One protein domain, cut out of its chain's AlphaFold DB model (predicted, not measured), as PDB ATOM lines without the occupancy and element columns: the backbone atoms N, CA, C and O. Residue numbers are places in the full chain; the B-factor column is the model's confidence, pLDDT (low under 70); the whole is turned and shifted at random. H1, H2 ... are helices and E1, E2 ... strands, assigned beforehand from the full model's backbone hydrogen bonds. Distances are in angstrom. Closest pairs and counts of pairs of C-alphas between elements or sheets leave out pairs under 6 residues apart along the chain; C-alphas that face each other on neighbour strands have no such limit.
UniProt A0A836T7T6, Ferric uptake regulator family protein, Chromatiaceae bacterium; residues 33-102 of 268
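This is residues 33 to 102 of the 268 residues of the protein "Ferric uptake regulator family protein" of Chromatiaceae bacterium (UniProt A0A836T7T6). What shape does the model have? A two-stranded hairpin, E1 and E2, has two helices over one of its faces: the long H2 packs mainly over E1, and the short H1 lies by E2 and crosses H2 steeply. Residues 33 to 43 come before E1 with no named helix or strand. What is the make-up? The 70 printed residues hold E1, E2, H1 and H2 in that order, an antiparallel sheet E1 - E2, and the class is mixed, helices and strands. How large is it? It is compact, with a radius of gyration of the C-alphas of 11.5 A and spans of 33 by 27 by 16 A.

How do the strands pair? E1, residues 44 to 49, and E2, residues 55 to 60, form an antiparallel hairpin at 154 degrees. N 46 and O 58 are within hydrogen-bond range at 2.9 A, as are N 58 and O 46 at 2.8 A. Where are the helices? The closest C-alphas of E2 and H1, residues 64 to 72, are those of Phe 58 and Leu 67, 7.3 A apart. Those of E1 and H2, residues 81 to 100, are Leu 48 and Glu 83, 6.5 A apart. E1 and H1 are apart. Do the helices meet? H2 touches H1 with residues 91 to 94 alone, at a steep tilt of 54 degrees, opposite ways; the closest C-alphas, of Cys 64 and Cys 94, are 5.4 A apart. In H1 and H2 every O i to N i+4 pair is within hydrogen-bond range.

Where does E1 begin? C-alpha 44 is at (109.246, 192.830, 195.235); E1 is 16.7 A long and E2 15.8 A. How long are the helices? H1 measures 12.4 A and H2 29.0 A, ending with C-alpha 100 at (112.985, 207.097, 205.950).

How far does it reach? The two C-alphas farthest apart, of Tyr 53 and Arg 102, are 34.9 A apart. Are there cuts or weak places? The printed part has no cut, the links E1 to E2 and E2 to H1 are tight, H1 to H2 is short, and no printed residue is under 70 in pLDDT.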
ATOM      1  N   MET A  33     116.943 194.755 198.136       89.44
ATOM      2  CA  MET A  33     117.412 193.529 197.485       89.44
ATOM      3  C   MET A  33     116.273 192.519 197.431       89.44
ATOM      4  O   MET A  33     115.689 192.208 198.473       89.44
ATOM      5  N   ALA A  34     115.980 191.978 196.254       90.25
ATOM      6  CA  ALA A  34     114.971 190.946 196.088       90.25
ATOM      7  C   ALA A  34     115.334 189.692 196.917       90.25
ATOM      8  O   ALA A  34     116.493 189.269 196.920       90.25
ATOM      9  N   PRO A  35     114.373 189.072 197.628       88.19
ATOM     10  CA  PRO A  35     114.647 188.011 198.601       88.19
ATOM     11  C   PRO A  35     115.268 186.741 198.009       88.19
ATOM     12  O   PRO A  35     116.002 186.048 198.711       88.19
ATOM     13  N   TYR A  36     114.983 186.436 196.741       88.25
ATOM     14  CA  TYR A  36     115.426 185.200 196.091       88.25
ATOM     15  C   TYR A  36     116.612 185.406 195.141       88.25
ATOM     16  O   TYR A  36     117.511 184.570 195.120       88.25
ATOM     17  N   SER A  37     116.635 186.504 194.376       88.31
ATOM     18  CA  SER A  37     117.705 186.790 193.405       88.31
ATOM     19  C   SER A  37     118.830 187.662 193.968       88.31
ATOM     20  O   SER A  37     119.942 187.633 193.450       88.31
ATOM     21  N   GLY A  38     118.566 188.438 195.027       84.56
ATOM     22  CA  GLY A  38     119.494 189.453 195.534       84.56
ATOM     23  C   GLY A  38     119.619 190.689 194.635       84.56
ATOM     24  O   GLY A  38     120.422 191.572 194.926       84.56
ATOM     25  N   GLU A  39     118.838 190.770 193.557       88.75
ATOM     26  CA  GLU A  39     118.856 191.904 192.637       88.75
ATOM     27  C   GLU A  39     118.339 193.177 193.300       88.75
ATOM     28  O   GLU A  39     117.445 193.147 194.148       88.75
ATOM     29  N   LYS A  40     118.897 194.315 192.885       89.19
ATOM     30  CA  LYS A  40     118.483 195.633 193.360       89.19
ATOM     31  C   LYS A  40     117.159 196.024 192.693       89.19
ATOM     32  O   LYS A  40     117.111 196.202 191.480       89.19
ATOM     33  N   VAL A  41     116.100 196.181 193.483       92.38
ATOM     34  CA  VAL A  41     114.722 196.429 193.022       92.38
ATOM     35  C   VAL A  41     114.049 197.528 193.845       92.38
ATOM     36  O   VAL A  41     114.474 197.816 194.961       92.38
ATOM     37  N   LYS A  42     113.002 198.159 193.302       91.75
ATOM     38  CA  LYS A  42     112.173 199.141 194.038       91.75
ATOM     39  C   LYS A  42     110.950 198.514 194.703       91.75
ATOM     40  O   LYS A  42     110.429 199.059 195.666       91.75
ATOM     41  N   GLU A  43     110.503 197.382 194.174       95.00
ATOM     42  CA  GLU A  43     109.368 196.617 194.674       95.00
ATOM     43  C   GLU A  43     109.682 195.127 194.499       95.00
ATOM     44  O   GLU A  43     110.389 194.752 193.556       95.00
ATOM     45  N   TYR A  44     109.198 194.280 195.404       95.94
ATOM     46  CA  TYR A  44     109.246 192.830 195.235       95.94
ATOM     47  C   TYR A  44     108.055 192.144 195.893       95.94
ATOM     48  O   TYR A  44     107.474 192.650 196.852       95.94
ATOM     49  N   GLU A  45     107.746 190.948 195.401       97.00
ATOM     50  CA  GLU A  45     106.730 190.079 195.984       97.00
ATOM     51  C   GLU A  45     107.370 188.956 196.800       97.00
ATOM     52  O   GLU A  45     108.425 188.415 196.448       97.00
ATOM     53  N   VAL A  46     106.727 188.591 197.904       96.94
ATOM     54  CA  VAL A  46     107.161 187.492 198.766       96.94
ATOM     55  C   VAL A  46     105.956 186.784 199.367       96.94
ATOM     56  O   VAL A  46     105.058 187.410 199.923       96.94
ATOM     57  N   THR A  47     105.938 185.458 199.273       96.88
ATOM     58  CA  THR A  47     104.897 184.631 199.888       96.88
ATOM     59  C   THR A  47     105.397 184.072 201.213       96.88
ATOM     60  O   THR A  47     106.375 183.320 201.247       96.88
ATOM     61  N   LEU A  48     104.716 184.418 202.304       96.62
ATOM     62  CA  LEU A  48     105.099 184.065 203.668       96.62
ATOM     63  C   LEU A  48     104.002 183.237 204.356       96.62
ATOM     64  O   LEU A  48     102.815 183.467 204.119       96.62
ATOM     65  N   PRO A  49     104.368 182.253 205.197       96.38
ATOM     66  CA  PRO A  49     103.401 181.473 205.958       96.38
ATOM     67  C   PRO A  49     102.809 182.297 207.101       96.38
ATOM     68  O   PRO A  49     103.552 182.838 207.917       96.38
ATOM     69  N   LEU A  50     101.479 182.337 207.177       94.44
ATOM     70  CA  LEU A  50     100.743 182.907 208.311       94.44
ATOM     71  C   LEU A  50     100.462 181.866 209.395       94.44
ATOM     72  O   LEU A  50     100.291 182.207 210.560       94.44
ATOM     73  N   SER A  51     100.387 180.594 209.000       92.44
ATOM     74  CA  SER A  51     100.152 179.452 209.879       92.44
ATOM     75  C   SER A  51     100.772 178.187 209.273       92.44
ATOM     76  O   SER A  51     101.496 178.237 208.278       92.44
ATOM     77  N   ARG A  52     100.475 177.015 209.846       88.50
ATOM     78  CA  ARG A  52     100.895 175.722 209.279       88.50
ATOM     79  C   ARG A  52     100.298 175.440 207.892       88.50
ATOM     80  O   ARG A  52     100.906 174.691 207.130       88.50
ATOM     81  N   TYR A  53      99.126 175.992 207.587       92.44
ATOM     82  CA  TYR A  53      98.356 175.650 206.382       92.44
ATOM     83  C   TYR A  53      98.091 176.844 205.465       92.44
ATOM     84  O   TYR A  53      97.662 176.655 204.332       92.44
ATOM     85  N   GLU A  54      98.354 178.059 205.938       95.62
ATOM     86  CA  GLU A  54      98.022 179.289 205.232       95.62
ATOM     87  C   GLU A  54      99.283 180.067 204.860       95.62
ATOM     88  O   GLU A  54     100.213 180.209 205.663       95.62
ATOM     89  N   LYS A  55      99.293 180.587 203.632       96.50
ATOM     90  CA  LYS A  55     100.320 181.484 203.113       96.50
ATOM     91  C   LYS A  55      99.662 182.715 202.514       96.50
ATOM     92  O   LYS A  55      98.598 182.615 201.912       96.50
ATOM     93  N   GLU A  56     100.337 183.844 202.632       97.12
ATOM     94  CA  GLU A  56      99.898 185.117 202.076       97.12
ATOM     95  C   GLU A  56     101.045 185.754 201.287       97.12
ATOM     96  O   GLU A  56     102.214 185.630 201.663       97.12
ATOM     97  N   THR A  57     100.717 186.392 200.165       97.56
ATOM     98  CA  THR A  57     101.683 187.126 199.340       97.56
ATOM     99  C   THR A  57     101.649 188.601 199.714       97.56
ATOM    100  O   THR A  57     100.573 189.187 199.843       97.56
ATOM    101  N   PHE A  58     102.834 189.182 199.880       97.50
ATOM    102  CA  PHE A  58     103.057 190.586 200.206       97.50
ATOM    103  C   PHE A  58     103.852 191.251 199.087       97.50
ATOM    104  O   PHE A  58     104.846 190.690 198.624       97.50
ATOM    105  N   VAL A  59     103.443 192.456 198.704       97.12
ATOM    106  CA  VAL A  59     104.137 193.332 197.759       97.12
ATOM    107  C   VAL A  59     104.822 194.448 198.546       97.12
ATOM    108  O   VAL A  59     104.164 195.328 199.092       97.12
ATOM    109  N   ILE A  60     106.146 194.427 198.647       95.69
ATOM    110  CA  ILE A  60     106.930 195.381 199.448       95.69
ATOM    111  C   ILE A  60     107.459 196.475 198.528       95.69
ATOM    112  O   ILE A  60     108.094 196.120 197.536       95.69
ATOM    113  N   PRO A  61     107.246 197.774 198.825       93.81
ATOM    114  CA  PRO A  61     106.844 198.337 200.127       93.81
ATOM    115  C   PRO A  61     105.335 198.480 200.403       93.81
ATOM    116  O   PRO A  61     104.947 198.785 201.530       93.81
ATOM    117  N   ARG A  62     104.475 198.290 199.400       94.56
ATOM    118  CA  ARG A  62     103.032 198.590 199.467       94.56
ATOM    119  C   ARG A  62     102.314 197.959 200.665       94.56
ATOM    120  O   ARG A  62     101.499 198.610 201.315       94.56
ATOM    121  N   ASP A  63     102.662 196.719 200.985       96.62
ATOM    122  CA  ASP A  63     102.025 195.916 202.024       96.62
ATOM    123  C   ASP A  63     102.729 195.997 203.387       96.62
ATOM    124  O   ASP A  63     102.388 195.232 204.287       96.62
ATOM    125  N   CYS A  64     103.665 196.928 203.612       95.00
ATOM    126  CA  CYS A  64     104.385 197.017 204.891       95.00
ATOM    127  C   CYS A  64     103.464 197.194 206.111       95.00
ATOM    128  O   CYS A  64     103.683 196.574 207.150       95.00
ATOM    129  N   LYS A  65     102.377 197.972 205.994       93.38
ATOM    130  CA  LYS A  65     101.384 198.108 207.081       93.38
ATOM    131  C   LYS A  65     100.692 196.780 207.395       93.38
ATOM    132  O   LYS A  65     100.510 196.426 208.557       93.38
ATOM    133  N   LYS A  66     100.327 196.038 206.349       95.56
ATOM    134  CA  LYS A  66      99.678 194.730 206.456       95.56
ATOM    135  C   LYS A  66     100.630 193.698 207.059       95.56
ATOM    136  O   LYS A  66     100.240 192.970 207.965       95.56
ATOM    137  N   LEU A  67     101.883 193.681 206.607       94.81
ATOM    138  CA  LEU A  67     102.942 192.836 207.149       94.81
ATOM    139  C   LEU A  67     103.143 193.073 208.652       94.81
ATOM    140  O   LEU A  67     103.155 192.112 209.418       94.81
ATOM    141  N   ASN A  68     103.225 194.336 209.078       90.75
ATOM    142  CA  ASN A  68     103.377 194.688 210.489       90.75
ATOM    143  C   ASN A  68     102.219 194.153 211.342       90.75
ATOM    144  O   ASN A  68     102.459 193.605 212.413       90.75
ATOM    145  N   SER A  69     100.978 194.228 210.846       92.56
ATOM    146  CA  SER A  69      99.828 193.607 211.519       92.56
ATOM    147  C   SER A  69     100.017 192.096 211.690       92.56
ATOM    148  O   SER A  69      99.792 191.576 212.774       92.56
ATOM    149  N   ARG A  70     100.483 191.388 210.653       93.56
ATOM    150  CA  ARG A  70     100.711 189.934 210.732       93.56
ATOM    151  C   ARG A  70     101.830 189.563 211.699       93.56
ATOM    152  O   ARG A  70     101.741 188.541 212.374       93.56
ATOM    153  N   LEU A  71     102.883 190.373 211.772       90.94
ATOM    154  CA  LEU A  71     103.962 190.174 212.739       90.94
ATOM    155  C   LEU A  71     103.460 190.324 214.179       90.94
ATOM    156  O   LEU A  71     103.803 189.487 215.009       90.94
ATOM    157  N   LEU A  72     102.605 191.318 214.450       89.62
ATOM    158  CA  LEU A  72     101.957 191.490 215.757       89.62
ATOM    159  C   LEU A  72     101.053 190.301 216.122       89.62
ATOM    160  O   LEU A  72     101.005 189.910 217.284       89.62
ATOM    161  N   ASP A  73     100.416 189.674 215.130       91.19
ATOM    162  CA  ASP A  73      99.629 188.445 215.307       91.19
ATOM    163  C   ASP A  73     100.500 187.179 215.505       91.19
ATOM    164  O   ASP A  73      99.983 186.068 215.641       91.19
ATOM    165  N   GLY A  74     101.833 187.305 215.494       89.25
ATOM    166  CA  GLY A  74     102.773 186.195 215.673       89.25
ATOM    167  C   GLY A  74     103.083 185.398 214.399       89.25
ATOM    168  O   GLY A  74     103.707 184.333 214.479       89.25
ATOM    169  N   ALA A  75     102.705 185.894 213.212       90.62
ATOM    170  CA  ALA A  75     102.908 185.181 211.945       90.62
ATOM    171  C   ALA A  75     104.389 184.849 211.665       90.62
ATOM    172  O   ALA A  75     104.705 183.801 211.095       90.62
ATOM    173  N   GLY A  76     105.311 185.697 212.141       87.50
ATOM    174  CA  GLY A  76     106.758 185.541 211.958       87.50
ATOM    175  C   GLY A  76     107.365 184.270 212.575       87.50
ATOM    176  O   GLY A  76     108.483 183.886 212.224       87.50
ATOM    177  N   HIS A  77     106.644 183.579 213.467       88.38
ATOM    178  CA  HIS A  77     107.102 182.321 214.068       88.38
ATOM    179  C   HIS A  77     106.834 181.087 213.203       88.38
ATOM    180  O   HIS A  77     107.432 180.029 213.453       88.38
ATOM    181  N   TRP A  78     105.964 181.202 212.199       89.94
ATOM    182  CA  TRP A  78     105.601 180.093 211.327       89.94
ATOM    183  C   TRP A  78     106.626 179.855 210.223       89.94
ATOM    184  O   TRP A  78     107.486 180.680 209.913       89.94
ATOM    185  N   GLY A  79     106.527 178.667 209.633       91.31
ATOM    186  CA  GLY A  79     107.386 178.248 208.541       91.31
ATOM    187  C   GLY A  79     108.712 177.629 208.964       91.31
ATOM    188  O   GLY A  79     109.061 177.482 210.140       91.31
ATOM    189  N   ASN A  80     109.457 177.221 207.949       92.00
ATOM    190  CA  ASN A  80     110.788 176.662 208.084       92.00
ATOM    191  C   ASN A  80     111.845 177.761 208.312       92.00
ATOM    192  O   ASN A  80     111.569 178.960 208.333       92.00
ATOM    193  N   ARG A  81     113.108 177.355 208.466       90.31
ATOM    194  CA  ARG A  81     114.227 178.278 208.715       90.31
ATOM    195  C   ARG A  81     114.405 179.350 207.629       90.31
ATOM    196  O   ARG A  81     114.853 180.447 207.948       90.31
ATOM    197  N   VAL A  82     114.119 179.032 206.367       90.62
ATOM    198  CA  VAL A  82     114.217 179.984 205.249       90.62
ATOM    199  C   VAL A  82     113.075 180.990 205.330       90.62
ATOM    200  O   VAL A  82     113.327 182.186 205.272       90.62
ATOM    201  N   GLU A  83     111.849 180.524 205.560       93.19
ATOM    202  CA  GLU A  83     110.667 181.385 205.703       93.19
ATOM    203  C   GLU A  83     110.808 182.351 206.887       93.19
ATOM    204  O   GLU A  83     110.554 183.541 206.734       93.19
ATOM    205  N   LYS A  84     111.346 181.898 208.026       91.25
ATOM    206  CA  LYS A  84     111.654 182.784 209.166       91.25
ATOM    207  C   LYS A  84     112.685 183.864 208.828       91.25
ATOM    208  O   LYS A  84     112.590 184.986 209.308       91.25
ATOM    209  N   ARG A  85     113.677 183.547 207.989       90.00
ATOM    210  CA  ARG A  85     114.646 184.547 207.505       90.00
ATOM    211  C   ARG A  85     114.013 185.531 206.531       90.00
ATOM    212  O   ARG A  85     114.395 186.694 206.545       90.00
ATOM    213  N   LEU A  86     113.072 185.076 205.703       93.50
ATOM    214  CA  LEU A  86     112.305 185.959 204.829       93.50
ATOM    215  C   LEU A  86     111.433 186.910 205.650       93.50
ATOM    216  O   LEU A  86     111.458 188.100 205.371       93.50
ATOM    217  N   TRP A  87     110.767 186.427 206.703       94.12
ATOM    218  CA  TRP A  87     110.049 187.283 207.650       94.12
ATOM    219  C   TRP A  87     110.943 188.390 208.219       94.12
ATOM    220  O   TRP A  87     110.596 189.558 208.088       94.12
ATOM    221  N   ILE A  88     112.118 188.041 208.761       91.12
ATOM    222  CA  ILE A  88     113.076 189.027 209.301       91.12
ATOM    223  C   ILE A  88     113.509 190.026 208.226       91.12
ATOM    224  O   ILE A  88     113.503 191.226 208.459       91.12
ATOM    225  N   LYS A  89     113.858 189.546 207.027       91.44
ATOM    226  CA  LYS A  89     114.271 190.421 205.926       91.44
ATOM    227  C   LYS A  89     113.186 191.443 205.569       91.44
ATOM    228  O   LYS A  89     113.502 192.598 205.303       91.44
ATOM    229  N   VAL A  90     111.941 190.991 205.468       94.00
ATOM    230  CA  VAL A  90     110.834 191.836 205.018       94.00
ATOM    231  C   VAL A  90     110.434 192.829 206.110       94.00
ATOM    232  O   VAL A  90     110.188 193.993 205.807       94.00
ATOM    233  N   ASP A  91     110.455 192.398 207.372       93.19
ATOM    234  CA  ASP A  91     110.327 193.270 208.544       93.19
ATOM    235  C   ASP A  91     111.411 194.362 208.545       93.19
ATOM    236  O   ASP A  91     111.084 195.545 208.599       93.19
ATOM    237  N   ASP A  92     112.685 193.997 208.361       90.94
ATOM    238  CA  ASP A  92     113.802 194.948 208.271       90.94
ATOM    239  C   ASP A  92     113.621 195.960 207.123       90.94
ATOM    240  O   ASP A  92     113.858 197.156 207.302       90.94
ATOM    241  N   ASP A  93     113.183 195.510 205.941       92.25
ATOM    242  CA  ASP A  93     112.915 196.395 204.800       92.25
ATOM    243  C   ASP A  93     111.750 197.365 205.085       92.25
ATOM    244  O   ASP A  93     111.822 198.539 204.716       92.25
ATOM    245  N   CYS A  94     110.701 196.913 205.776       92.88
ATOM    246  CA  CYS A  94     109.574 197.762 206.164       92.88
ATOM    247  C   CYS A  94     109.915 198.735 207.298       92.88
ATOM    248  O   CYS A  94     109.490 199.889 207.258       92.88
ATOM    249  N   ARG A  95     110.713 198.318 208.288       91.31
ATOM    250  CA  ARG A  95     111.258 199.212 209.322       91.31
ATOM    251  C   ARG A  95     112.145 200.281 208.711       91.31
ATOM    252  O   ARG A  95     112.032 201.443 209.090       91.31
ATOM    253  N   TYR A  96     112.980 199.897 207.747       90.88
ATOM    254  CA  TYR A  96     113.815 200.834 207.009       90.88
ATOM    255  C   TYR A  96     112.985 201.881 206.269       90.88
ATOM    256  O   TYR A  96     113.237 203.074 206.401       90.88
ATOM    257  N   LEU A  97     111.961 201.445 205.531       91.31
ATOM    258  CA  LEU A  97     111.068 202.369 204.846       91.31
ATOM    259  C   LEU A  97     110.392 203.324 205.831       91.31
ATOM    260  O   LEU A  97     110.450 204.526 205.621       91.31
ATOM    261  N   ASN A  98     109.793 202.796 206.903       90.19
ATOM    262  CA  ASN A  98     109.104 203.605 207.911       90.19
ATOM    263  C   ASN A  98     110.032 204.613 208.594       90.19
ATOM    264  O   ASN A  98     109.564 205.641 209.063       90.19
ATOM    265  N   TYR A  99     111.324 204.308 208.688       90.00
ATOM    266  CA  TYR A  99     112.325 205.228 209.211       90.00
ATOM    267  C   TYR A  99     112.598 206.377 208.253       90.00
ATOM    268  O   TYR A  99     112.563 207.527 208.671       90.00
ATOM    269  N   LEU A 100     112.794 206.071 206.969       90.25
ATOM    270  CA  LEU A 100     112.985 207.097 205.950       90.25
ATOM    271  C   LEU A 100     111.743 207.978 205.783       90.25
ATOM    272  O   LEU A 100     111.864 209.182 205.617       90.25
ATOM    273  N   THR A 101     110.549 207.389 205.825       88.69
ATOM    274  CA  THR A 101     109.277 208.093 205.590       88.69
ATOM    275  C   THR A 101     108.591 208.554 206.868       88.69
ATOM    276  O   THR A 101     107.444 209.000 206.813       88.69
ATOM    277  N   ARG A 102     109.265 208.444 208.021       84.75
ATOM    278  CA  ARG A 102     108.715 208.859 209.318       84.75
ATOM    279  C   ARG A 102     108.225 210.301 209.264       84.75
ATOM    280  O   ARG A 102     107.169 210.606 209.817       84.75
TER     281      ARG A 102